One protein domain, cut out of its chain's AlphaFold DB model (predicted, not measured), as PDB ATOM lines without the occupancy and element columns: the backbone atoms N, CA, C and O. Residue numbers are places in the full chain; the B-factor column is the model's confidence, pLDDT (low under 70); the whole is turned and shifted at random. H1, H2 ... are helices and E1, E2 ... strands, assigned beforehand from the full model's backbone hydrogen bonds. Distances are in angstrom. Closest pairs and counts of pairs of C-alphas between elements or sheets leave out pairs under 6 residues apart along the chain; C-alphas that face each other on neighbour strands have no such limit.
ATOM      1  N   ASP A   6      13.790  -3.922  22.440       94.38
ATOM      2  CA  ASP A   6      14.100  -3.733  21.019       94.38
ATOM      3  C   ASP A   6      14.675  -5.013  20.390       94.38
ATOM      4  O   ASP A   6      14.157  -5.529  19.403       94.38
ATOM      5  N   SER A   7      15.668  -5.620  21.050       93.75
ATOM      6  CA  SER A   7      16.262  -6.881  20.592       93.75
ATOM      7  C   SER A   7      15.257  -8.034  20.562       93.75
ATOM      8  O   SER A   7      15.295  -8.846  19.641       93.75
ATOM      9  N   PHE A   8      14.345  -8.103  21.534       94.56
ATOM     10  CA  PHE A   8      13.284  -9.109  21.545       94.56
ATOM     11  C   PHE A   8      12.302  -8.936  20.378       94.56
ATOM     12  O   PHE A   8      11.893  -9.924  19.768       94.56
ATOM     13  N   ILE A   9      11.927  -7.697  20.045       94.44
ATOM     14  CA  ILE A   9      11.040  -7.424  18.908       94.44
ATOM     15  C   ILE A   9      11.718  -7.788  17.584       94.44
ATOM     16  O   ILE A   9      11.088  -8.442  16.751       94.44
ATOM     17  N   GLU A  10      12.993  -7.445  17.403       93.88
ATOM     18  CA  GLU A  10      13.754  -7.860  16.216       93.88
ATOM     19  C   GLU A  10      13.860  -9.390  16.110       93.88
ATOM     20  O   GLU A  10      13.594  -9.957  15.050       93.88
ATOM     21  N   GLU A  11      14.122 -10.094  17.217       92.56
ATOM     22  CA  GLU A  11      14.140 -11.565  17.230       92.56
ATOM     23  C   GLU A  11      12.781 -12.170  16.831       92.56
ATOM     24  O   GLU A  11      12.720 -13.215  16.171       92.56
ATOM     25  N   LEU A  12      11.670 -11.539  17.221       91.44
ATOM     26  CA  LEU A  12      10.339 -11.975  16.805       91.44
ATOM     27  C   LEU A  12      10.080 -11.715  15.316       91.44
ATOM     28  O   LEU A  12       9.499 -12.584  14.661       91.44
ATOM     29  N   ARG A  13      10.522 -10.574  14.771       91.62
ATOM     30  CA  ARG A  13      10.403 -10.246  13.336       91.62
ATOM     31  C   ARG A  13      11.182 -11.230  12.467       91.62
ATOM     32  O   ARG A  13      10.675 -11.705  11.451       91.62
ATOM     33  N   GLU A  14      12.393 -11.578  12.888       92.69
ATOM     34  CA  GLU A  14      13.289 -12.481  12.157       92.69
ATOM     35  C   GLU A  14      13.042 -13.968  12.467       92.69
ATOM     36  O   GLU A  14      13.737 -14.843  11.945       92.69
ATOM     37  N   ASN A  15      12.045 -14.289  13.298       91.25
ATOM     38  CA  ASN A  15      11.836 -15.653  13.764       91.25
ATOM     39  C   ASN A  15      11.466 -16.611  12.619       91.25
ATOM     40  O   ASN A  15      10.509 -16.384  11.873       91.25
ATOM     41  N   GLU A  16      12.162 -17.748  12.533       91.19
ATOM     42  CA  GLU A  16      11.843 -18.804  11.559       91.19
ATOM     43  C   GLU A  16      10.478 -19.457  11.830       91.19
ATOM     44  O   GLU A  16       9.844 -19.999  10.922       91.19
ATOM     45  N   ASN A  17      10.000 -19.409  13.079       92.12
ATOM     46  CA  ASN A  17       8.675 -19.896  13.426       92.12
ATOM     47  C   ASN A  17       7.609 -18.882  12.992       92.12
ATOM     48  O   ASN A  17       7.396 -17.862  13.650       92.12
ATOM     49  N   GLU A  18       6.886 -19.220  11.924       91.12
ATOM     50  CA  GLU A  18       5.813 -18.396  11.360       91.12
ATOM     51  C   GLU A  18       4.773 -17.970  12.403       91.12
ATOM     52  O   GLU A  18       4.363 -16.815  12.412       91.12
ATOM     53  N   ALA A  19       4.396 -18.853  13.334       89.69
ATOM     54  CA  ALA A  19       3.409 -18.524  14.361       89.69
ATOM     55  C   ALA A  19       3.912 -17.462  15.350       89.69
ATOM     56  O   ALA A  19       3.105 -16.697  15.867       89.69
ATOM     57  N   LYS A  20       5.225 -17.402  15.618       88.81
ATOM     58  CA  LYS A  20       5.813 -16.344  16.455       88.81
ATOM     59  C   LYS A  20       5.897 -15.024  15.701       88.81
ATOM     60  O   LYS A  20       5.497 -14.001  16.245       88.81
ATOM     61  N   ARG A  21       6.375 -15.061  14.454       93.94
ATOM     62  CA  ARG A  21       6.489 -13.863  13.612       93.94
ATOM     63  C   ARG A  21       5.130 -13.208  13.370       93.94
ATOM     64  O   ARG A  21       5.003 -11.996  13.507       93.94
ATOM     65  N   LYS A  22       4.095 -14.026  13.145       94.88
ATOM     66  CA  LYS A  22       2.719 -13.571  12.914       94.88
ATOM     67  C   LYS A  22       2.183 -12.663  14.029       94.88
ATOM     68  O   LYS A  22       1.353 -11.809  13.761       94.88
ATOM     69  N   ILE A  23       2.668 -12.803  15.263       94.88
ATOM     70  CA  ILE A  23       2.254 -11.948  16.386       94.88
ATOM     71  C   ILE A  23       2.619 -10.482  16.128       94.88
ATOM     72  O   ILE A  23       1.810  -9.595  16.397       94.88
ATOM     73  N   ILE A  24       3.821 -10.238  15.598       95.56
ATOM     74  CA  ILE A  24       4.270  -8.895  15.221       95.56
ATOM     75  C   ILE A  24       3.551  -8.445  13.956       95.56
ATOM     76  O   ILE A  24       3.003  -7.348  13.952       95.56
ATOM     77  N   ASP A  25       3.489  -9.305  12.934       95.44
ATOM     78  CA  ASP A  25       2.847  -8.971  11.657       95.44
ATOM     79  C   ASP A  25       1.384  -8.532  11.864       95.44
ATOM     80  O   ASP A  25       0.975  -7.476  11.381       95.44
ATOM     81  N   ASP A  26       0.612  -9.297  12.646       95.88
ATOM     82  CA  ASP A  26      -0.786  -8.986  12.955       95.88
ATOM     83  C   ASP A  26      -0.908  -7.690  13.765       95.88
ATOM     84  O   ASP A  26      -1.764  -6.851  13.484       95.88
ATOM     85  N   TYR A  27      -0.053  -7.503  14.776       97.00
ATOM     86  CA  TYR A  27      -0.064  -6.276  15.570       97.00
ATOM     87  C   TYR A  27       0.228  -5.052  14.701       97.00
ATOM     88  O   TYR A  27      -0.506  -4.067  14.760       97.00
ATOM     89  N   GLU A  28       1.272  -5.091  13.877       96.31
ATOM     90  CA  GLU A  28       1.668  -3.936  13.073       96.31
ATOM     91  C   GLU A  28       0.668  -3.629  11.959       96.31
ATOM     92  O   GLU A  28       0.448  -2.455  11.644       96.31
ATOM     93  N   GLN A  29       0.007  -4.654  11.415       96.38
ATOM     94  CA  GLN A  29      -1.063  -4.495  10.434       96.38
ATOM     95  C   GLN A  29      -2.330  -3.874  11.039       96.38
ATOM     96  O   GLN A  29      -2.955  -3.028  10.395       96.38
ATOM     97  N   THR A  30      -2.719  -4.283  12.249       95.19
ATOM     98  CA  THR A  30      -3.992  -3.870  12.865       95.19
ATOM     99  C   THR A  30      -3.852  -2.610  13.724       95.19
ATOM    100  O   THR A  30      -4.725  -1.745  13.721       95.19
ATOM    101  N   VAL A  31      -2.755  -2.489  14.470       95.88
ATOM    102  CA  VAL A  31      -2.537  -1.446  15.486       95.88
ATOM    103  C   VAL A  31      -1.592  -0.351  14.984       95.88
ATOM    104  O   VAL A  31      -1.791   0.826  15.294       95.88
ATOM    105  N   GLY A  32      -0.575  -0.730  14.207       95.25
ATOM    106  CA  GLY A  32       0.482   0.149  13.703       95.25
ATOM    107  C   GLY A  32       1.888  -0.281  14.148       95.25
ATOM    108  O   GLY A  32       2.025  -1.154  15.006       95.25
ATOM    109  N   PRO A  33       2.943   0.327  13.575       95.12
ATOM    110  CA  PRO A  33       4.326  -0.110  13.773       95.12
ATOM    111  C   PRO A  33       4.766  -0.016  15.237       95.12
ATOM    112  O   PRO A  33       4.424   0.944  15.934       95.12
ATOM    113  N   LEU A  34       5.566  -0.986  15.688       96.00
ATOM    114  CA  LEU A  34       6.167  -0.953  17.021       96.00
ATOM    115  C   LEU A  34       7.353   0.018  17.069       96.00
ATOM    116  O   LEU A  34       8.254  -0.039  16.229       96.00
ATOM    117  N   SER A  35       7.372   0.882  18.085       95.94
ATOM    118  CA  SER A  35       8.542   1.690  18.442       95.94
ATOM    119  C   SER A  35       9.579   0.814  19.154       95.94
ATOM    120  O   SER A  35       9.176  -0.021  19.966       95.94
ATOM    121  N   PRO A  36      10.893   1.029  18.945       92.69
ATOM    122  CA  PRO A  36      11.942   0.384  19.745       92.69
ATOM    123  C   PRO A  36      11.899   0.796  21.228       92.69
ATOM    124  O   PRO A  36      12.475   0.127  22.085       92.69
ATOM    125  N   VAL A  37      11.210   1.893  21.562       94.88
ATOM    126  CA  VAL A  37      11.006   2.349  22.940       94.88
ATOM    127  C   VAL A  37       9.706   1.752  23.474       94.88
ATOM    128  O   VAL A  37       8.618   2.107  23.019       94.88
ATOM    129  N   LEU A  38       9.804   0.856  24.462       95.81
ATOM    130  CA  LEU A  38       8.662   0.125  25.029       95.81
ATOM    131  C   LEU A  38       7.499   1.056  25.404       95.81
ATOM    132  O   LEU A  38       6.353   0.796  25.040       95.81
ATOM    133  N   GLU A  39       7.801   2.148  26.099       96.44
ATOM    134  CA  GLU A  39       6.829   3.091  26.650       96.44
ATOM    135  C   GLU A  39       6.060   3.887  25.588       96.44
ATOM    136  O   GLU A  39       5.021   4.468  25.900       96.44
ATOM    137  N   GLU A  40       6.539   3.909  24.345       97.25
ATOM    138  CA  GLU A  40       5.887   4.595  23.224       97.25
ATOM    139  C   GLU A  40       4.853   3.713  22.511       97.25
ATOM    140  O   GLU A  40       4.080   4.194  21.681       97.25
ATOM    141  N   ASN A  41       4.810   2.419  22.828       97.81
ATOM    142  CA  ASN A  41       3.933   1.476  22.151       97.81
ATOM    143  C   ASN A  41       2.499   1.526  22.689       97.81
ATOM    144  O   ASN A  41       2.255   1.617  23.895       97.81
ATOM    145  N   LYS A  42       1.522   1.391  21.784       97.00
ATOM    146  CA  LYS A  42       0.094   1.530  22.108       97.00
ATOM    147  C   LYS A  42      -0.384   0.549  23.182       97.00
ATOM    148  O   LYS A  42      -1.055   0.981  24.113       97.00
ATOM    149  N   PHE A  43       0.008  -0.729  23.124       96.69
ATOM    150  CA  PHE A  43      -0.351  -1.707  24.167       96.69
ATOM    151  C   PHE A  43       0.128  -1.278  25.567       96.69
ATOM    152  O   PHE A  43      -0.551  -1.514  26.573       96.69
ATOM    153  N   TYR A  44       1.286  -0.615  25.638       98.19
ATOM    154  CA  TYR A  44       1.849  -0.128  26.888       98.19
ATOM    155  C   TYR A  44       1.084   1.096  27.392       98.19
ATOM    156  O   TYR A  44       0.606   1.123  28.531       98.19
ATOM    157  N   ILE A  45       0.927   2.103  26.533       97.75
ATOM    158  CA  ILE A  45       0.258   3.368  26.861       97.75
ATOM    159  C   ILE A  45      -1.202   3.134  27.252       97.75
ATOM    160  O   ILE A  45      -1.678   3.699  28.242       97.75
ATOM    161  N   ASP A  46      -1.909   2.291  26.506       95.94
ATOM    162  CA  ASP A  46      -3.340   2.083  26.701       95.94
ATOM    163  C   ASP A  46      -3.623   1.243  27.950       95.94
ATOM    164  O   ASP A  46      -4.619   1.495  28.629       95.94
ATOM    165  N   TYR A  47      -2.746   0.290  28.300       97.06
ATOM    166  CA  TYR A  47      -3.063  -0.697  29.335       97.06
ATOM    167  C   TYR A  47      -1.943  -0.992  30.343       97.06
ATOM    168  O   TYR A  47      -2.155  -0.778  31.536       97.06
ATOM    169  N   VAL A  48      -0.752  -1.434  29.922       98.12
ATOM    170  CA  VAL A  48       0.310  -1.863  30.870       98.12
ATOM    171  C   VAL A  48       0.751  -0.722  31.801       98.12
ATOM    172  O   VAL A  48       0.996  -0.934  32.988       98.12
ATOM    173  N   SER A  49       0.783   0.514  31.302       97.62
ATOM    174  CA  SER A  49       1.134   1.712  32.078       97.62
ATOM    175  C   SER A  49       0.132   2.075  33.181       97.62
ATOM    176  O   SER A  49       0.445   2.917  34.020       97.62
ATOM    177  N   LYS A  50      -1.068   1.476  33.191       97.69
ATOM    178  CA  LYS A  50      -2.127   1.771  34.178       97.69
ATOM    179  C   LYS A  50      -1.933   1.049  35.508       97.69
ATOM    180  O   LYS A  50      -2.712   1.275  36.429       97.69
ATOM    181  N   PHE A  51      -0.935   0.175  35.590       97.44
ATOM    182  CA  PHE A  51      -0.611  -0.579  36.790       97.44
ATOM    183  C   PHE A  51       0.475   0.160  37.573       97.44
ATOM    184  O   PHE A  51       1.578   0.421  37.071       97.44
ATOM    185  N   ASP A  52       0.136   0.518  38.806       93.38
ATOM    186  CA  ASP A  52       1.073   1.114  39.742       93.38
ATOM    187  C   ASP A  52       2.153   0.100  40.132       93.38
ATOM    188  O   ASP A  52       2.029  -1.115  39.969       93.38
ATOM    189  N   VAL A  53       3.275   0.613  40.620       91.69
ATOM    190  CA  VAL A  53       4.391  -0.230  41.046       91.69
ATOM    191  C   VAL A  53       4.511  -0.153  42.557       91.69
ATOM    192  O   VAL A  53       4.463   0.925  43.148       91.69
ATOM    193  N   LEU A  54       4.707  -1.315  43.163       91.50
ATOM    194  CA  LEU A  54       5.108  -1.485  44.549       91.50
ATOM    195  C   LEU A  54       6.494  -2.139  44.557       91.50
ATOM    196  O   LEU A  54       6.785  -2.967  43.697       91.50
ATOM    197  N   GLU A  55       7.338  -1.802  45.530       91.69
ATOM    198  CA  GLU A  55       8.535  -2.599  45.797       91.69
ATOM    199  C   GLU A  55       8.155  -3.972  46.366       91.69
ATOM    200  O   GLU A  55       7.326  -4.074  47.265       91.69
ATOM    201  N   TYR A  56       8.790  -5.025  45.867       92.50
ATOM    202  CA  TYR A  56       8.555  -6.405  46.286       92.50
ATOM    203  C   TYR A  56       9.890  -7.151  46.395       92.50
ATOM    204  O   TYR A  56      10.924  -6.635  45.956       92.50
ATOM    205  N   ASN A  57       9.884  -8.331  47.012       92.00
ATOM    206  CA  ASN A  57      11.081  -9.160  47.116       92.00
ATOM    207  C   ASN A  57      11.459  -9.726  45.747       92.00
ATOM    208  O   ASN A  57      10.639 -10.304  45.030       92.00
ATOM    209  N   VAL A  58      12.723  -9.538  45.390       92.44
ATOM    210  CA  VAL A  58      13.332 -10.017  44.150       92.44
ATOM    211  C   VAL A  58      14.526 -10.897  44.514       92.44
ATOM    212  O   VAL A  58      15.039 -10.762  45.628       92.44
ATOM    213  N   PRO A  59      14.975 -11.790  43.620       90.50
ATOM    214  CA  PRO A  59      16.149 -12.609  43.897       90.50
ATOM    215  C   PRO A  59      17.374 -11.744  44.239       90.50
ATOM    216  O   PRO A  59      17.622 -10.736  43.579       90.50
ATOM    217  N   GLU A  60      18.142 -12.134  45.259       83.62
ATOM    218  CA  GLU A  60      19.290 -11.354  45.758       83.62
ATOM    219  C   GLU A  60      20.563 -11.516  44.909       83.62
ATOM    220  O   GLU A  60      21.600 -10.909  45.198       83.62
ATOM    221  N   GLU A  61      20.553 -12.364  43.876       82.06
ATOM    222  CA  GLU A  61      21.767 -12.602  43.113       82.06
ATOM    223  C   GLU A  61      22.120 -11.435  42.181       82.06
ATOM    224  O   GLU A  61      21.453 -11.198  41.182       82.06
ATOM    225  N   SER A  62      23.271 -10.801  42.427       70.06
ATOM    226  CA  SER A  62      23.777  -9.634  41.668       70.06
ATOM    227  C   SER A  62      23.752  -9.723  40.130       70.06
ATOM    228  O   SER A  62      23.717  -8.706  39.442       70.06
ATOM    229  N   TYR A  63      23.765 -10.923  39.536       69.81
ATOM    230  CA  TYR A  63      23.654 -11.079  38.077       69.81
ATOM    231  C   TYR A  63      22.224 -10.861  37.541       69.81
ATOM    232  O   TYR A  63      22.036 -10.800  36.315       69.81
ATOM    233  N   LEU A  64      21.243 -10.740  38.438       82.00
ATOM    234  CA  LEU A  64      19.824 -10.490  38.189       82.00
ATOM    235  C   LEU A  64      19.429  -9.019  38.397       82.00
ATOM    236  O   LEU A  64      18.364  -8.615  37.940       82.00
ATOM    237  N   ASP A  65      20.325  -8.188  38.937       80.56
ATOM    238  CA  ASP A  65      20.111  -6.742  39.126       80.56
ATOM    239  C   ASP A  65      19.827  -5.982  37.813       80.56
ATOM    240  O   ASP A  65      19.346  -4.853  37.826       80.56
ATOM    241  N   GLY A  66      20.125  -6.592  36.660       85.94
ATOM    242  CA  GLY A  66      19.873  -6.020  35.336       85.94
ATOM    243  C   GLY A  66      18.411  -6.062  34.878       85.94
ATOM    244  O   GLY A  66      18.103  -5.518  33.819       85.94
ATOM    245  N   PHE A  67      17.505  -6.711  35.615       93.38
ATOM    246  CA  PHE A  67      16.087  -6.756  35.255       93.38
ATOM    247  C   PHE A  67      15.307  -5.544  35.784       93.38
ATOM    248  O   PHE A  67      15.462  -5.111  36.923       93.38
ATOM    249  N   ASN A  68      14.375  -5.041  34.973       94.88
ATOM    250  CA  ASN A  68      13.449  -3.979  35.368       94.88
ATOM    251  C   ASN A  68      12.244  -4.548  36.144       94.88
ATOM    252  O   ASN A  68      11.133  -4.654  35.631       94.88
ATOM    253  N   TYR A  69      12.452  -4.935  37.402       95.50
ATOM    254  CA  TYR A  69      11.398  -5.495  38.261       95.50
ATOM    255  C   TYR A  69      10.109  -4.645  38.358       95.50
ATOM    256  O   TYR A  69       9.020  -5.221  38.305       95.50
ATOM    257  N   PRO A  70      10.165  -3.298  38.397       95.75
ATOM    258  CA  PRO A  70       8.977  -2.459  38.227       95.75
ATOM    259  C   PRO A  70       8.147  -2.790  36.980       95.75
ATOM    260  O   PRO A  70       6.925  -2.924  37.057       95.75
ATOM    261  N   LEU A  71       8.805  -2.951  35.830       97.00
ATOM    262  CA  LEU A  71       8.151  -3.351  34.589       97.00
ATOM    263  C   LEU A  71       7.615  -4.785  34.671       97.00
ATOM    264  O   LEU A  71       6.489  -5.028  34.239       97.00
ATOM    265  N   LEU A  72       8.375  -5.718  35.248       97.56
ATOM    266  CA  LEU A  72       7.925  -7.102  35.413       97.56
ATOM    267  C   LEU A  72       6.617  -7.184  36.210       97.56
ATOM    268  O   LEU A  72       5.699  -7.888  35.795       97.56
ATOM    269  N   LEU A  73       6.496  -6.429  37.308       97.56
ATOM    270  CA  LEU A  73       5.251  -6.352  38.075       97.56
ATOM    271  C   LEU A  73       4.088  -5.833  37.220       97.56
ATOM    272  O   LEU A  73       3.010  -6.423  37.254       97.56
ATOM    273  N   ARG A  74       4.290  -4.767  36.431       97.75
ATOM    274  CA  ARG A  74       3.240  -4.246  35.534       97.75
ATOM    275  C   ARG A  74       2.795  -5.289  34.519       97.75
ATOM    276  O   ARG A  74       1.599  -5.479  34.326       97.75
ATOM    277  N   LEU A  75       3.751  -5.986  33.907       98.06
ATOM    278  CA  LEU A  75       3.488  -7.045  32.938       98.06
ATOM    279  C   LEU A  75       2.672  -8.183  33.568       98.06
ATOM    280  O   LEU A  75       1.598  -8.500  33.059       98.06
ATOM    281  N   ILE A  76       3.104  -8.701  34.722       97.56
ATOM    282  CA  ILE A  76       2.378  -9.731  35.488       97.56
ATOM    283  C   ILE A  76       0.964  -9.260  35.844       97.56
ATOM    284  O   ILE A  76      -0.005  -9.990  35.644       97.56
ATOM    285  N   ALA A  77       0.825  -8.037  36.357       97.44
ATOM    286  CA  ALA A  77      -0.466  -7.515  36.792       97.44
ATOM    287  C   ALA A  77      -1.437  -7.298  35.621       97.44
ATOM    288  O   ALA A  77      -2.645  -7.511  35.772       97.44
ATOM    289  N   SER A  78      -0.905  -6.917  34.456       97.25
ATOM    290  CA  SER A  78      -1.677  -6.685  33.234       97.25
ATOM    291  C   SER A  78      -2.068  -7.962  32.485       97.25
ATOM    292  O   SER A  78      -3.065  -7.941  31.761       97.25
ATOM    293  N   SER A  79      -1.332  -9.061  32.677       96.25
ATOM    294  CA  SER A  79      -1.586 -10.367  32.050       96.25
ATOM    295  C   SER A  79      -3.025 -10.830  32.254       96.25
ATOM    296  O   SER A  79      -3.575 -10.583  33.318       96.25
ATOM    297  N   LEU A  80      -3.638 -11.529  31.297       91.69
ATOM    298  CA  LEU A  80      -4.949 -12.174  31.485       91.69
ATOM    299  C   LEU A  80      -4.822 -13.690  31.696       91.69
ATOM    300  O   LEU A  80      -5.672 -14.312  32.327       91.69
ATOM    301  N   SER A  81      -3.717 -14.277  31.245       91.81
ATOM    302  CA  SER A  81      -3.394 -15.703  31.333       91.81
ATOM    303  C   SER A  81      -2.858 -16.153  32.695       91.81
ATOM    304  O   SER A  81      -2.748 -17.356  32.947       91.81
ATOM    305  N   SER A  82      -2.533 -15.221  33.591       94.00
ATOM    306  CA  SER A  82      -2.058 -15.534  34.941       94.00
ATOM    307  C   SER A  82      -2.658 -14.614  35.993       94.00
ATOM    308  O   SER A  82      -2.970 -13.457  35.731       94.00
ATOM    309  N   GLU A  83      -2.848 -15.133  37.196       94.50
ATOM    310  CA  GLU A  83      -3.202 -14.352  38.379       94.50
ATOM    311  C   GLU A  83      -1.942 -14.071  39.199       94.50
ATOM    312  O   GLU A  83      -0.913 -14.720  39.009       94.50
ATOM    313  N   TYR A  84      -2.020 -13.139  40.143       95.88
ATOM    314  CA  TYR A  84      -0.930 -12.909  41.086       95.88
ATOM    315  C   TYR A  84      -1.455 -12.500  42.464       95.88
ATOM    316  O   TYR A  84      -2.600 -12.048  42.599       95.88
ATOM    317  N   ASP A  85      -0.620 -12.670  43.484       93.25
ATOM    318  CA  ASP A  85      -0.839 -12.124  44.820       93.25
ATOM    319  C   ASP A  85       0.445 -11.509  45.398       93.25
ATOM    320  O   ASP A  85       1.548 -11.712  44.885       93.25
ATOM    321  N   LEU A  86       0.258 -10.684  46.429       91.75
ATOM    322  CA  LEU A  86       1.319 -10.065  47.216       91.75
ATOM    323  C   LEU A  86       1.216 -10.613  48.640       91.75
ATOM    324  O   LEU A  86       0.197 -10.406  49.303       91.75
ATOM    325  N   VAL A  87       2.241 -11.329  49.098       88.62
ATOM    326  CA  VAL A  87       2.229 -12.028  50.391       88.62
ATOM    327  C   VAL A  87       3.291 -11.452  51.314       88.62
ATOM    328  O   VAL A  87       4.462 -11.399  50.968       88.62
ATOM    329  N   PHE A  88       2.890 -11.058  52.520       84.69
ATOM    330  CA  PHE A  88       3.817 -10.663  53.579       84.69
ATOM    331  C   PHE A  88       4.111 -11.883  54.453       84.69
ATOM    332  O   PHE A  88       3.216 -12.377  55.144       84.69
ATOM    333  N   LEU A  89       5.341 -12.402  54.390       70.94
ATOM    334  CA  LEU A  89       5.719 -13.623  55.105       70.94
ATOM    335  C   LEU A  89       5.822 -13.415  56.617       70.94
ATOM    336  O   LEU A  89       5.500 -14.334  57.375       70.94
ATOM    337  N   ASN A  90       6.215 -12.225  57.080       63.94
ATOM    338  CA  ASN A  90       6.454 -11.983  58.498       63.94
ATOM    339  C   ASN A  90       5.594 -10.828  58.993       63.94
ATOM    340  O   ASN A  90       6.007  -9.677  58.999       63.94
ATOM    341  N   GLY A  91       4.412 -11.176  59.506       56.31
ATOM    342  CA  GLY A  91       3.326 -10.292  59.945       56.31
ATOM    343  C   GLY A  91       3.633  -9.067  60.839       56.31
ATOM    344  O   GLY A  91       2.682  -8.441  61.302       56.31
ATOM    345  N   CYS A  92       4.889  -8.731  61.155       50.38
ATOM    346  CA  CYS A  92       5.291  -7.696  62.107       50.38
ATOM    347  C   CYS A  92       6.639  -6.985  61.808       50.38
ATOM    348  O   CYS A  92       7.198  -6.406  62.742       50.38
ATOM    349  N   VAL A  93       7.195  -6.994  60.587       59.72
ATOM    350  CA  VAL A  93       8.402  -6.183  60.288       59.72
ATOM    351  C   VAL A  93       8.014  -4.869  59.602       59.72
ATOM    352  O   VAL A  93       7.410  -4.848  58.534       59.72
ATOM    353  N   ILE A  94       8.353  -3.743  60.237       60.25
ATOM    354  CA  ILE A  94       8.165  -2.402  59.662       60.25
ATOM    355  C   ILE A  94       9.026  -2.299  58.393       60.25
ATOM    356  O   ILE A  94      10.213  -2.616  58.444       60.25
ATOM    357  N   ASN A  95       8.441  -1.819  57.291       65.75
ATOM    358  CA  ASN A  95       9.054  -1.746  55.955       65.75
ATOM    359  C   ASN A  95       9.348  -3.103  55.285       65.75
ATOM    360  O   ASN A  95      10.222  -3.173  54.422       65.75
ATOM    361  N   GLU A  96       8.636  -4.176  55.646       80.69
ATOM    362  CA  GLU A  96       8.714  -5.424  54.877       80.69
ATOM    363  C   GLU A  96       8.130  -5.229  53.469       80.69
ATOM    364  O   GLU A  96       7.085  -4.588  53.290       80.69
ATOM    365  N   LYS A  97       8.830  -5.784  52.477       87.81
ATOM    366  CA  LYS A  97       8.360  -5.908  51.098       87.81
ATOM    367  C   LYS A  97       7.605  -7.233  50.959       87.81
ATOM    368  O   LYS A  97       8.065  -8.232  51.512       87.81
ATOM    369  N   PRO A  98       6.475  -7.273  50.240       91.12
ATOM    370  CA  PRO A  98       5.795  -8.529  49.978       91.12
ATOM    371  C   PRO A  98       6.563  -9.376  48.964       91.12
ATOM    372  O   PRO A  98       7.270  -8.852  48.101       91.12
ATOM    373  N   ASP A  99       6.322 -10.679  49.002       92.19
ATOM    374  CA  ASP A  99       6.635 -11.581  47.903       92.19
ATOM    375  C   ASP A  99       5.579 -11.447  46.815       92.19
ATOM    376  O   ASP A  99       4.376 -11.425  47.092       92.19
ATOM    377  N   LEU A 100       6.032 -11.392  45.565       95.31
ATOM    378  CA  LEU A 100       5.162 -11.454  44.400       95.31
ATOM    379  C   LEU A 100       5.049 -12.907  43.942       95.31
ATOM    380  O   LEU A 100       6.031 -13.468  43.453       95.31
ATOM    381  N   ASN A 101       3.856 -13.503  44.038       95.44
ATOM    382  CA  ASN A 101       3.612 -14.824  43.460       95.44
ATOM    383  C   ASN A 101       2.814 -14.736  42.168       95.44
ATOM    384  O   ASN A 101       1.767 -14.097  42.114       95.44
ATOM    385  N   ILE A 102       3.248 -15.491  41.164       96.12
ATOM    386  CA  ILE A 102       2.469 -15.792  39.967       96.12
ATOM    387  C   ILE A 102       1.663 -17.066  40.217       96.12
ATOM    388  O   ILE A 102       2.179 -18.086  40.685       96.12
ATOM    389  N   ILE A 103       0.387 -17.008  39.860       94.69
ATOM    390  CA  ILE A 103      -0.583 -18.088  39.963       94.69
ATOM    391  C   ILE A 103      -1.043 -18.465  38.555       94.69
ATOM    392  O   ILE A 103      -1.681 -17.675  37.861       94.69
ATOM    393  N   VAL A 104      -0.794 -19.711  38.160       91.44
ATOM    394  CA  VAL A 104      -1.251 -20.266  36.878       91.44
ATOM    395  C   VAL A 104      -2.133 -21.483  37.134       91.44
ATOM    396  O   VAL A 104      -1.796 -22.353  37.939       91.44
ATOM    397  N   LEU A 105      -3.268 -21.563  36.443       86.19
ATOM    398  CA  LEU A 105      -4.126 -22.746  36.448       86.19
ATOM    399  C   LEU A 105      -3.718 -23.665  35.295       86.19
ATOM    400  O   LEU A 105      -3.823 -23.293  34.132       86.19
ATOM    401  N   ASN A 106      -3.273 -24.881  35.608       80.50
ATOM    402  CA  ASN A 106      -2.927 -25.894  34.615       80.50
ATOM    403  C   ASN A 106      -3.726 -27.173  34.876       80.50
ATOM    404  O   ASN A 106      -3.525 -27.837  35.890       80.50
ATOM    405  N   SER A 107      -4.628 -27.527  33.955       78.69
ATOM    406  CA  SER A 107      -5.380 -28.794  33.988       78.69
ATOM    407  C   SER A 107      -6.087 -29.065  35.331       78.69
ATOM    408  O   SER A 107      -6.106 -30.187  35.830       78.69
ATOM    409  N   GLY A 108      -6.636 -28.012  35.949       80.69
ATOM    410  CA  GLY A 108      -7.309 -28.073  37.253       80.69
ATOM    411  C   GLY A 108      -6.385 -27.974  38.474       80.69
ATOM    412  O   GLY A 108      -6.880 -27.904  39.597       80.69
ATOM    413  N   GLN A 109      -5.064 -27.925  38.287       86.06
ATOM    414  CA  GLN A 109      -4.091 -27.709  39.359       86.06
ATOM    415  C   GLN A 109      -3.623 -26.252  39.392       86.06
ATOM    416  O   GLN A 109      -3.343 -25.644  38.358       86.06
ATOM    417  N   LYS A 110      -3.515 -25.696  40.602       90.56
ATOM    418  CA  LYS A 110      -2.977 -24.352  40.838       90.56
ATOM    419  C   LYS A 110      -1.461 -24.440  41.009       90.56
ATOM    420  O   LYS A 110      -0.983 -25.013  41.985       90.56
ATOM    421  N   LEU A 111      -0.715 -23.857  40.077       91.75
ATOM    422  CA  LEU A 111       0.723 -23.655  40.187       91.75
ATOM    423  C   LEU A 111       0.978 -22.271  40.782       91.75
ATOM    424  O   LEU A 111       0.505 -21.279  40.236       91.75
ATOM    425  N   ILE A 112       1.724 -22.213  41.882       93.12
ATOM    426  CA  ILE A 112       2.153 -20.958  42.507       93.12
ATOM    427  C   ILE A 112       3.678 -20.897  42.447       93.12
ATOM    428  O   ILE A 112       4.355 -21.901  42.715       93.12
ATOM    429  N   ARG A 113       4.216 -19.749  42.036       93.88
ATOM    430  CA  ARG A 113       5.655 -19.482  41.947       93.88
ATOM    431  C   ARG A 113       5.952 -18.078  42.448       93.88
ATOM    432  O   ARG A 113       5.377 -17.133  41.922       93.88
ATOM    433  N   SER A 114       6.859 -17.965  43.411       94.38
ATOM    434  CA  SER A 114       7.354 -16.676  43.891       94.38
ATOM    435  C   SER A 114       8.477 -16.165  42.993       94.38
ATOM    436  O   SER A 114       9.320 -16.962  42.566       94.38
ATOM    437  N   ILE A 115       8.486 -14.864  42.690       94.94
ATOM    438  CA  ILE A 115       9.499 -14.244  41.821       94.94
ATOM    439  C   ILE A 115      10.906 -14.354  42.412       94.94
ATOM    440  O   ILE A 115      11.848 -14.594  41.660       94.94
ATOM    441  N   ASP A 116      11.042 -14.231  43.731       92.69
ATOM    442  CA  ASP A 116      12.319 -14.345  44.454       92.69
ATOM    443  C   ASP A 116      13.025 -15.703  44.263       92.69
ATOM    444  O   ASP A 116      14.240 -15.804  44.386       92.69
ATOM    445  N   SER A 117      12.266 -16.743  43.909       91.75
ATOM    446  CA  SER A 117      12.754 -18.112  43.724       91.75
ATOM    447  C   SER A 117      13.136 -18.456  42.278       91.75
ATOM    448  O   SER A 117      13.559 -19.583  42.001       91.75
ATOM    449  N   LEU A 118      12.943 -17.528  41.337       92.88
ATOM    450  CA  LEU A 118      13.135 -17.776  39.910       92.88
ATOM    451  C   LEU A 118      14.570 -17.503  39.468       92.88
ATOM    452  O   LEU A 118      15.181 -16.503  39.829       92.88
ATOM    453  N   TRP A 119      15.081 -18.359  38.587       91.62
ATOM    454  CA  TRP A 119      16.373 -18.140  37.945       91.62
ATOM    455  C   TRP A 119      16.250 -17.086  36.840       91.62
ATOM    456  O   TRP A 119      15.190 -16.911  36.236       91.62
ATOM    457  N   GLY A 120      17.363 -16.439  36.488       90.81
ATOM    458  CA  GLY A 120      17.368 -15.338  35.513       90.81
ATOM    459  C   GLY A 120      16.756 -15.663  34.154       90.81
ATOM    460  O   GLY A 120      16.022 -14.844  33.610       90.81
ATOM    461  N   PHE A 121      16.968 -16.873  33.627       91.19
ATOM    462  CA  PHE A 121      16.343 -17.269  32.361       91.19
ATOM    463  C   PHE A 121      14.818 -17.405  32.484       91.19
ATOM    464  O   PHE A 121      14.097 -17.170  31.517       91.19
ATOM    465  N   GLN A 122      14.311 -17.783  33.664       93.38
ATOM    466  CA  GLN A 122      12.874 -17.858  33.920       93.38
ATOM    467  C   GLN A 122      12.291 -16.447  33.975       93.38
ATOM    468  O   GLN A 122      11.243 -16.214  33.387       93.38
ATOM    469  N   ILE A 123      13.001 -15.501  34.599       95.25
ATOM    470  CA  ILE A 123      12.615 -14.085  34.636       95.25
ATOM    471  C   ILE A 123      12.600 -13.488  33.228       95.25
ATOM    472  O   ILE A 123      11.587 -12.914  32.838       95.25
ATOM    473  N   ALA A 124      13.662 -13.674  32.438       94.56
ATOM    474  CA  ALA A 124      13.704 -13.232  31.042       94.56
ATOM    475  C   ALA A 124      12.514 -13.791  30.243       94.56
ATOM    476  O   ALA A 124      11.802 -13.045  29.573       94.56
ATOM    477  N   ARG A 125      12.217 -15.085  30.419       94.62
ATOM    478  CA  ARG A 125      11.088 -15.735  29.751       94.62
ATOM    479  C   ARG A 125       9.728 -15.145  30.144       94.62
ATOM    480  O   ARG A 125       8.822 -15.148  29.315       94.62
ATOM    481  N   LEU A 126       9.564 -14.634  31.368       96.38
ATOM    482  CA  LEU A 126       8.329 -13.951  31.772       96.38
ATOM    483  C   LEU A 126       8.105 -12.662  30.973       96.38
ATOM    484  O   LEU A 126       6.981 -12.435  30.531       96.38
ATOM    485  N   TYR A 127       9.146 -11.854  30.735       97.56
ATOM    486  CA  TYR A 127       9.018 -10.655  29.893       97.56
ATOM    487  C   TYR A 127       8.529 -11.014  28.495       97.56
ATOM    488  O   TYR A 127       7.544 -10.447  28.029       97.56
ATOM    489  N   GLU A 128       9.170 -11.998  27.864       96.00
ATOM    490  CA  GLU A 128       8.794 -12.456  26.527       96.00
ATOM    491  C   GLU A 128       7.328 -12.901  26.481       96.00
ATOM    492  O   GLU A 128       6.585 -12.492  25.591       96.00
ATOM    493  N   ILE A 129       6.891 -13.715  27.452       96.06
ATOM    494  CA  ILE A 129       5.511 -14.215  27.530       96.06
ATOM    495  C   ILE A 129       4.522 -13.058  27.673       96.06
ATOM    496  O   ILE A 129       3.574 -12.972  26.894       96.06
ATOM    497  N   TYR A 130       4.735 -12.168  28.641       97.88
ATOM    498  CA  TYR A 130       3.760 -11.126  28.953       97.88
ATOM    499  C   TYR A 130       3.728 -10.000  27.922       97.88
ATOM    500  O   TYR A 130       2.660  -9.456  27.657       97.88
ATOM    501  N   ILE A 131       4.856  -9.674  27.290       97.88
ATOM    502  CA  ILE A 131       4.871  -8.724  26.171       97.88
ATOM    503  C   ILE A 131       4.143  -9.327  24.973       97.88
ATOM    504  O   ILE A 131       3.284  -8.669  24.397       97.88
ATOM    505  N   THR A 132       4.413 -10.594  24.646       97.25
ATOM    506  CA  THR A 132       3.703 -11.305  23.571       97.25
ATOM    507  C   THR A 132       2.193 -11.311  23.815       97.25
ATOM    508  O   THR A 132       1.413 -11.015  22.913       97.25
ATOM    509  N   GLU A 133       1.764 -11.605  25.043       96.75
ATOM    510  CA  GLU A 133       0.354 -11.542  25.428       96.75
ATOM    511  C   GLU A 133      -0.218 -10.126  25.276       96.75
ATOM    512  O   GLU A 133      -1.302  -9.965  24.717       96.75
ATOM    513  N   ALA A 134       0.499  -9.095  25.727       96.94
ATOM    514  CA  ALA A 134       0.036  -7.715  25.629       96.94
ATOM    515  C   ALA A 134      -0.138  -7.258  24.170       96.94
ATOM    516  O   ALA A 134      -1.123  -6.578  23.865       96.94
ATOM    517  N   LEU A 135       0.763  -7.677  23.274       97.19
ATOM    518  CA  LEU A 135       0.638  -7.460  21.832       97.19
ATOM    519  C   LEU A 135      -0.620  -8.141  21.289       97.19
ATOM    520  O   LEU A 135      -1.482  -7.462  20.742       97.19
ATOM    521  N   LEU A 136      -0.783  -9.446  21.529       95.25
ATOM    522  CA  LEU A 136      -1.948 -10.209  21.069       95.25
ATOM    523  C   LEU A 136      -3.269  -9.596  21.543       95.25
ATOM    524  O   LEU A 136      -4.197  -9.430  20.757       95.25
ATOM    525  N   MET A 137      -3.354  -9.220  22.821       93.31
ATOM    526  CA  MET A 137      -4.568  -8.617  23.372       93.31
ATOM    527  C   MET A 137      -4.865  -7.254  22.752       93.31
ATOM    528  O   MET A 137      -6.027  -6.903  22.568       93.31
ATOM    529  N   GLN A 138      -3.837  -6.459  22.460       94.69
ATOM    530  CA  GLN A 138      -4.026  -5.179  21.791       94.69
ATOM    531  C   GLN A 138      -4.453  -5.371  20.331       94.69
ATOM    532  O   GLN A 138      -5.315  -4.630  19.872       94.69
ATOM    533  N   THR A 139      -3.909  -6.359  19.621       94.56
ATOM    534  CA  THR A 139      -4.353  -6.712  18.266       94.56
ATOM    535  C   THR A 139      -5.829  -7.089  18.261       94.56
ATOM    536  O   THR A 139      -6.593  -6.488  17.514       94.56
ATOM    537  N   LEU A 140      -6.248  -7.999  19.149       91.56
ATOM    538  CA  LEU A 140      -7.646  -8.442  19.247       91.56
ATOM    539  C   LEU A 140      -8.616  -7.274  19.464       91.56
ATOM    540  O   LEU A 140      -9.626  -7.195  18.774       91.56
ATOM    541  N   LEU A 141      -8.272  -6.333  20.351       90.00
ATOM    542  CA  LEU A 141      -9.108  -5.150  20.602       90.00
ATOM    543  C   LEU A 141      -9.261  -4.225  19.390       90.00
ATOM    544  O   LEU A 141     -10.230  -3.486  19.279       90.00
ATOM    545  N   ASN A 142      -8.270  -4.184  18.499       90.00
ATOM    546  CA  ASN A 142      -8.347  -3.315  17.325       90.00
ATOM    547  C   ASN A 142      -8.962  -4.035  16.112       90.00
ATOM    548  O   ASN A 142      -9.446  -3.353  15.209       90.00
ATOM    549  N   ASP A 143      -8.973  -5.372  16.099       86.31
ATOM    550  CA  ASP A 143      -9.525  -6.179  15.004       86.31
ATOM    551  C   ASP A 143     -11.053  -6.357  15.117       86.31
ATOM    552  O   ASP A 143     -11.766  -6.226  14.121       86.31
ATOM    553  N   GLU A 144     -11.593  -6.559  16.330       76.12
ATOM    554  CA  GLU A 144     -13.030  -6.812  16.550       76.12
ATOM    555  C   GLU A 144     -13.693  -5.889  17.602       76.12
ATOM    556  O   GLU A 144     -14.154  -6.352  18.653       76.12
ATOM    557  N   PRO A 145     -13.906  -4.589  17.293       67.88
ATOM    558  CA  PRO A 145     -14.387  -3.597  18.265       67.88
ATOM    559  C   PRO A 145     -15.761  -3.889  18.897       67.88
ATOM    560  O   PRO A 145     -16.172  -3.266  19.878       67.88
ATOM    561  N   SER A 146     -16.548  -4.790  18.299       63.50
ATOM    562  CA  SER A 146     -17.868  -5.179  18.805       63.50
ATOM    563  C   SER A 146     -17.828  -6.248  19.903       63.50
ATOM    564  O   SER A 146     -18.776  -6.307  20.692       63.50
ATOM    565  N   GLU A 147     -16.766  -7.058  19.983       58.69
ATOM    566  CA  GLU A 147     -16.564  -8.064  21.046       58.69
ATOM    567  C   GLU A 147     -15.765  -7.507  22.247       58.69
ATOM    568  O   GLU A 147     -15.785  -8.075  23.344       58.69
ATOM    569  N   ASP A 148     -15.190  -6.309  22.088       66.12
ATOM    570  CA  ASP A 148     -14.334  -5.600  23.049       66.12
ATOM    571  C   ASP A 148     -14.898  -5.440  24.451       66.12
ATOM    572  O   ASP A 148     -14.144  -5.418  25.422       66.12
ATOM    573  N   ARG A 149     -16.221  -5.341  24.612       78.44
ATOM    574  CA  ARG A 149     -16.799  -5.004  25.921       78.44
ATOM    575  C   ARG A 149     -16.421  -6.005  27.004       78.44
ATOM    576  O   ARG A 149     -16.289  -5.610  28.159       78.44
ATOM    577  N   LEU A 150     -16.292  -7.292  26.681       85.31
ATOM    578  CA  LEU A 150     -15.897  -8.297  27.672       85.31
ATOM    579  C   LEU A 150     -14.425  -8.137  28.059       85.31
ATOM    580  O   LEU A 150     -14.117  -8.098  29.251       85.31
ATOM    581  N   LEU A 151     -13.552  -7.959  27.069       87.88
ATOM    582  CA  LEU A 151     -12.116  -7.801  27.269       87.88
ATOM    583  C   LEU A 151     -11.778  -6.483  27.983       87.88
ATOM    584  O   LEU A 151     -11.018  -6.473  28.949       87.88
ATOM    585  N   GLU A 152     -12.398  -5.371  27.589       89.19
ATOM    586  CA  GLU A 152     -12.275  -4.079  28.273       89.19
ATOM    587  C   GLU A 152     -12.783  -4.134  29.719       89.19
ATOM    588  O   GLU A 152     -12.165  -3.567  30.629       89.19
ATOM    589  N   ASN A 153     -13.898  -4.836  29.957       91.19
ATOM    590  CA  ASN A 153     -14.394  -5.058  31.311       91.19
ATOM    591  C   ASN A 153     -13.380  -5.853  32.135       91.19
ATOM    592  O   ASN A 153     -13.106  -5.470  33.272       91.19
ATOM    593  N   GLU A 154     -12.792  -6.912  31.580       91.88
ATOM    594  CA  GLU A 154     -11.769  -7.708  32.259       91.88
ATOM    595  C   GLU A 154     -10.522  -6.875  32.588       91.88
ATOM    596  O   GLU A 154     -10.103  -6.833  33.749       91.88
ATOM    597  N   ARG A 155     -10.007  -6.105  31.619       93.94
ATOM    598  CA  ARG A 155      -8.914  -5.134  31.816       93.94
ATOM    599  C   ARG A 155      -9.226  -4.147  32.945       93.94
ATOM    600  O   ARG A 155      -8.402  -3.897  33.825       93.94
ATOM    601  N   THR A 156     -10.450  -3.625  32.972       94.50
ATOM    602  CA  THR A 156     -10.909  -2.705  34.023       94.50
ATOM    603  C   THR A 156     -10.959  -3.378  35.395       94.50
ATOM    604  O   THR A 156     -10.569  -2.772  36.397       94.50
ATOM    605  N   GLN A 157     -11.443  -4.621  35.475       94.81
ATOM    606  CA  GLN A 157     -11.467  -5.370  36.734       94.81
ATOM    607  C   GLN A 157     -10.055  -5.683  37.230       94.81
ATOM    608  O   GLN A 157      -9.801  -5.561  38.429       94.81
ATOM    609  N   ARG A 158      -9.121  -5.999  36.328       95.56
ATOM    610  CA  ARG A 158      -7.704  -6.199  36.661       95.56
ATOM    611  C   ARG A 158      -7.071  -4.962  37.276       95.56
ATOM    612  O   ARG A 158      -6.493  -5.067  38.354       95.56
ATOM    613  N   ILE A 159      -7.256  -3.791  36.667       96.81
ATOM    614  CA  ILE A 159      -6.752  -2.522  37.220       96.81
ATOM    615  C   ILE A 159      -7.347  -2.273  38.614       96.81
ATOM    616  O   ILE A 159      -6.624  -1.962  39.559       96.81
ATOM    617  N   LYS A 160      -8.662  -2.466  38.791       96.06
ATOM    618  CA  LYS A 160      -9.317  -2.302  40.103       96.06
ATOM    619  C   LYS A 160      -8.755  -3.254  41.157       96.06
ATOM    620  O   LYS A 160      -8.487  -2.824  42.278       96.06
ATOM    621  N   LYS A 161      -8.578  -4.528  40.804       95.00
ATOM    622  CA  LYS A 161      -8.002  -5.549  41.685       95.00
ATOM    623  C   LYS A 161      -6.571  -5.185  42.075       95.00
ATOM    624  O   LYS A 161      -6.242  -5.231  43.255       95.00
ATOM    625  N   HIS A 162      -5.755  -4.773  41.110       96.00
ATOM    626  CA  HIS A 162      -4.386  -4.333  41.353       96.00
ATOM    627  C   HIS A 162      -4.334  -3.138  42.313       96.00
ATOM    628  O   HIS A 162      -3.638  -3.198  43.323       96.00
ATOM    629  N   ASN A 163      -5.140  -2.100  42.073       93.81
ATOM    630  CA  ASN A 163      -5.193  -0.921  42.941       93.81
ATOM    631  C   ASN A 163      -5.593  -1.278  44.380       93.81
ATOM    632  O   ASN A 163      -5.075  -0.698  45.335       93.81
ATOM    633  N   GLN A 164      -6.501  -2.244  44.545       92.50
ATOM    634  CA  GLN A 164      -6.877  -2.749  45.861       92.50
ATOM    635  C   GLN A 164      -5.709  -3.477  46.542       92.50
ATOM    636  O   GLN A 164      -5.413  -3.177  47.696       92.50
ATOM    637  N   LEU A 165      -5.011  -4.364  45.825       91.19
ATOM    638  CA  LEU A 165      -3.838  -5.080  46.342       91.19
ATOM    639  C   LEU A 165      -2.710  -4.122  46.747       91.19
ATOM    640  O   LEU A 165      -2.142  -4.260  47.827       91.19
ATOM    641  N   VAL A 166      -2.416  -3.112  45.923       90.31
ATOM    642  CA  VAL A 166      -1.404  -2.090  46.235       90.31
ATOM    643  C   VAL A 166      -1.805  -1.291  47.472       90.31
ATOM    644  O   VAL A 166      -0.984  -1.069  48.360       90.31
ATOM    645  N   LYS A 167      -3.077  -0.893  47.583       89.06
ATOM    646  CA  LYS A 167      -3.579  -0.176  48.762       89.06
ATOM    647  C   LYS A 167      -3.445  -1.007  50.039       89.06
ATOM    648  O   LYS A 167      -3.039  -0.469  51.068       89.06
ATOM    649  N   GLU A 168      -3.784  -2.291  49.981       87.25
ATOM    650  CA  GLU A 168      -3.640  -3.224  51.103       87.25
ATOM    651  C   GLU A 168      -2.173  -3.402  51.500       87.25
ATOM    652  O   GLU A 168      -1.845  -3.292  52.681       87.25
ATOM    653  N   ALA A 169      -1.284  -3.573  50.520       84.62
ATOM    654  CA  ALA A 169       0.151  -3.690  50.748       84.62
ATOM    655  C   ALA A 169       0.738  -2.427  51.399       84.62
ATOM    656  O   ALA A 169       1.431  -2.509  52.412       84.62
ATOM    657  N   LEU A 170       0.394  -1.242  50.891       83.12
ATOM    658  CA  LEU A 170       0.845   0.028  51.466       83.12
ATOM    659  C   LEU A 170       0.298   0.259  52.881       83.12
ATOM    660  O   LEU A 170       1.001   0.821  53.722       83.12
ATOM    661  N   ALA A 171      -0.941  -0.157  53.157       82.38
ATOM    662  CA  ALA A 171      -1.523  -0.072  54.494       82.38
ATOM    663  C   ALA A 171      -0.824  -1.005  55.491       82.38
ATOM    664  O   ALA A 171      -0.661  -0.637  56.656       82.38
ATOM    665  N   PHE A 172      -0.382  -2.175  55.028       76.19
ATOM    666  CA  PHE A 172       0.391  -3.117  55.827       76.19
ATOM    667  C   PHE A 172       1.794  -2.582  56.145       76.19
ATOM    668  O   PHE A 172       2.190  -2.560  57.310       76.19
ATOM    669  N   SER A 173       2.519  -2.069  55.144       70.56
ATOM    670  CA  SER A 173       3.873  -1.528  55.334       70.56
ATOM    671  C   SER A 173       3.895  -0.213  56.129       70.56
ATOM    672  O   SER A 173       4.904   0.097  56.758       70.56
ATOM    673  N   ASN A 174       2.792   0.553  56.142       68.88
ATOM    674  CA  ASN A 174       2.680   1.843  56.836       68.88
ATOM    675  C   ASN A 174       1.375   1.984  57.656       68.88
ATOM    676  O   ASN A 174       0.488   2.772  57.299       68.88
TER     677      ASN A 174
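AT A GLANCE: This is residues 6 to 174 of the 195 residues of an uncharacterized protein of Bacteroidetes bacterium (UniProt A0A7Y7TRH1). A small, strongly twisted sheet of three strands, E1 E2 E3, has its E1 edge beside H4 and H6, and the two long helices H5 and H6 spread as a V from the tight link that joins them, with H4 packed between the two. H2 and H3 pack on H5 as well, H2 on the side of H5 away from H4, and H1, which comes before H2 in the chain, makes a small helical corner with it; residues 14 to 19, of which 18 and 19 belong to H2, stick out. The printed part has 169 residues, with six named helices and three named strands in the order H1 H2 H3 H4 E1 E2 E3 H5 H6, and its class is mostly helix. The sheet, in the order E1 E2 E3, is antiparallel throughout, and the whole is compact, with a radius of gyration of the C-alphas of 17.0 A and spans of 52 by 38 by 35 A.

HOW THE PARTS SIT: Begin with the sheet, where E1, residues 83 to 87, E2, residues 99 to 106, and E3, residues 109 to 114, form a meander, each strand the antiparallel neighbour of the one before. Look first at the hairpin of E1 and E2, at 148 degrees, where N 83 and O 103 are within hydrogen-bond range at 2.9 A. The hairpin of E2 and E3 stands at 157 degrees, with N 102 and O 113 within hydrogen-bond range at 2.8 A. H4, residues 69 to 78, is on the sheet but only grazes it, with residues 73 to 77; the closest C-alphas of H4 and E1 are those of Ala 77 and Tyr 84, 6.9 A apart. H6, residues 148 to 173, is on the sheet too and only grazes it, with residues 158 to 169; the closest C-alphas of H6 and E1 are those of Leu 86 and Leu 165, at 7.2 A. With its residues 155 to 162 alone, H6 touches H4, closest at the C-alphas of Ala 77 and His 162, 6.8 A, at a steep tilt of 45 degrees, opposite ways. Move on to H5, residues 120 to 143, the hub, which touches three helices. With residues 126 to 134 alone it touches H4, closest at the C-alphas of Leu 75 and Tyr 130, 5.7 A, at a steep tilt of 42 degrees, the same way. With residues 134 to 138 alone it touches H3, residues 42 to 46, closest at the C-alphas of Phe 43 and Gln 138, 5.6 A. With residues 132 to 143 alone it touches H2, residues 18 to 30, closest at the C-alphas of Tyr 27 and Thr 139, 5.1 A, at a steep tilt of 45 degrees, the same way. H2, with residues 20 to 25 alone, touches H1, residues 6 to 13, closest at the C-alphas of Arg 13 and Arg 21, 5.3 A; at 73 degrees they are only just about perpendicular. H5 and H6 are close but not clearly touching, with the C-alphas of Leu 141 and Asp 148 closest at 5.8 A. H1 and H6 are apart. Every O i to N i+4 pair is within hydrogen-bond range in H1, H3, H4, H5 and H6; in H2 it is 7 of 9.

IN THESE COORDINATES: Find C-alpha 83 at (-3.202, -14.352, 38.379), where E1 begins; E2 measures 21.7 A and E3 16.5 A from first to last C-alpha. H5 runs 35.0 A from C-alpha 120 at (17.368, -15.338, 35.513). H6, the longest helix, runs 37.3 A to C-alpha 173 at (3.873, -1.528, 55.334). H2 covers 17.6 A and H4 14.1 A; H1 and H3 are shorter.

THE WHOLE: The two C-alphas farthest apart, those of Glu 16 and Cys 92, are 52.2 A apart. The printed part, residues 6 to 174, has no cut. The links H2 to H3, H3 to H4 and E1 to E2 are long; look at residues 47 to 68 for 22 residues with no named element. The mean pLDDT of the printed part is 90.1, and it is under 70 at residue 63, residues 90 to 95, residues 145 to 148 and residue 174.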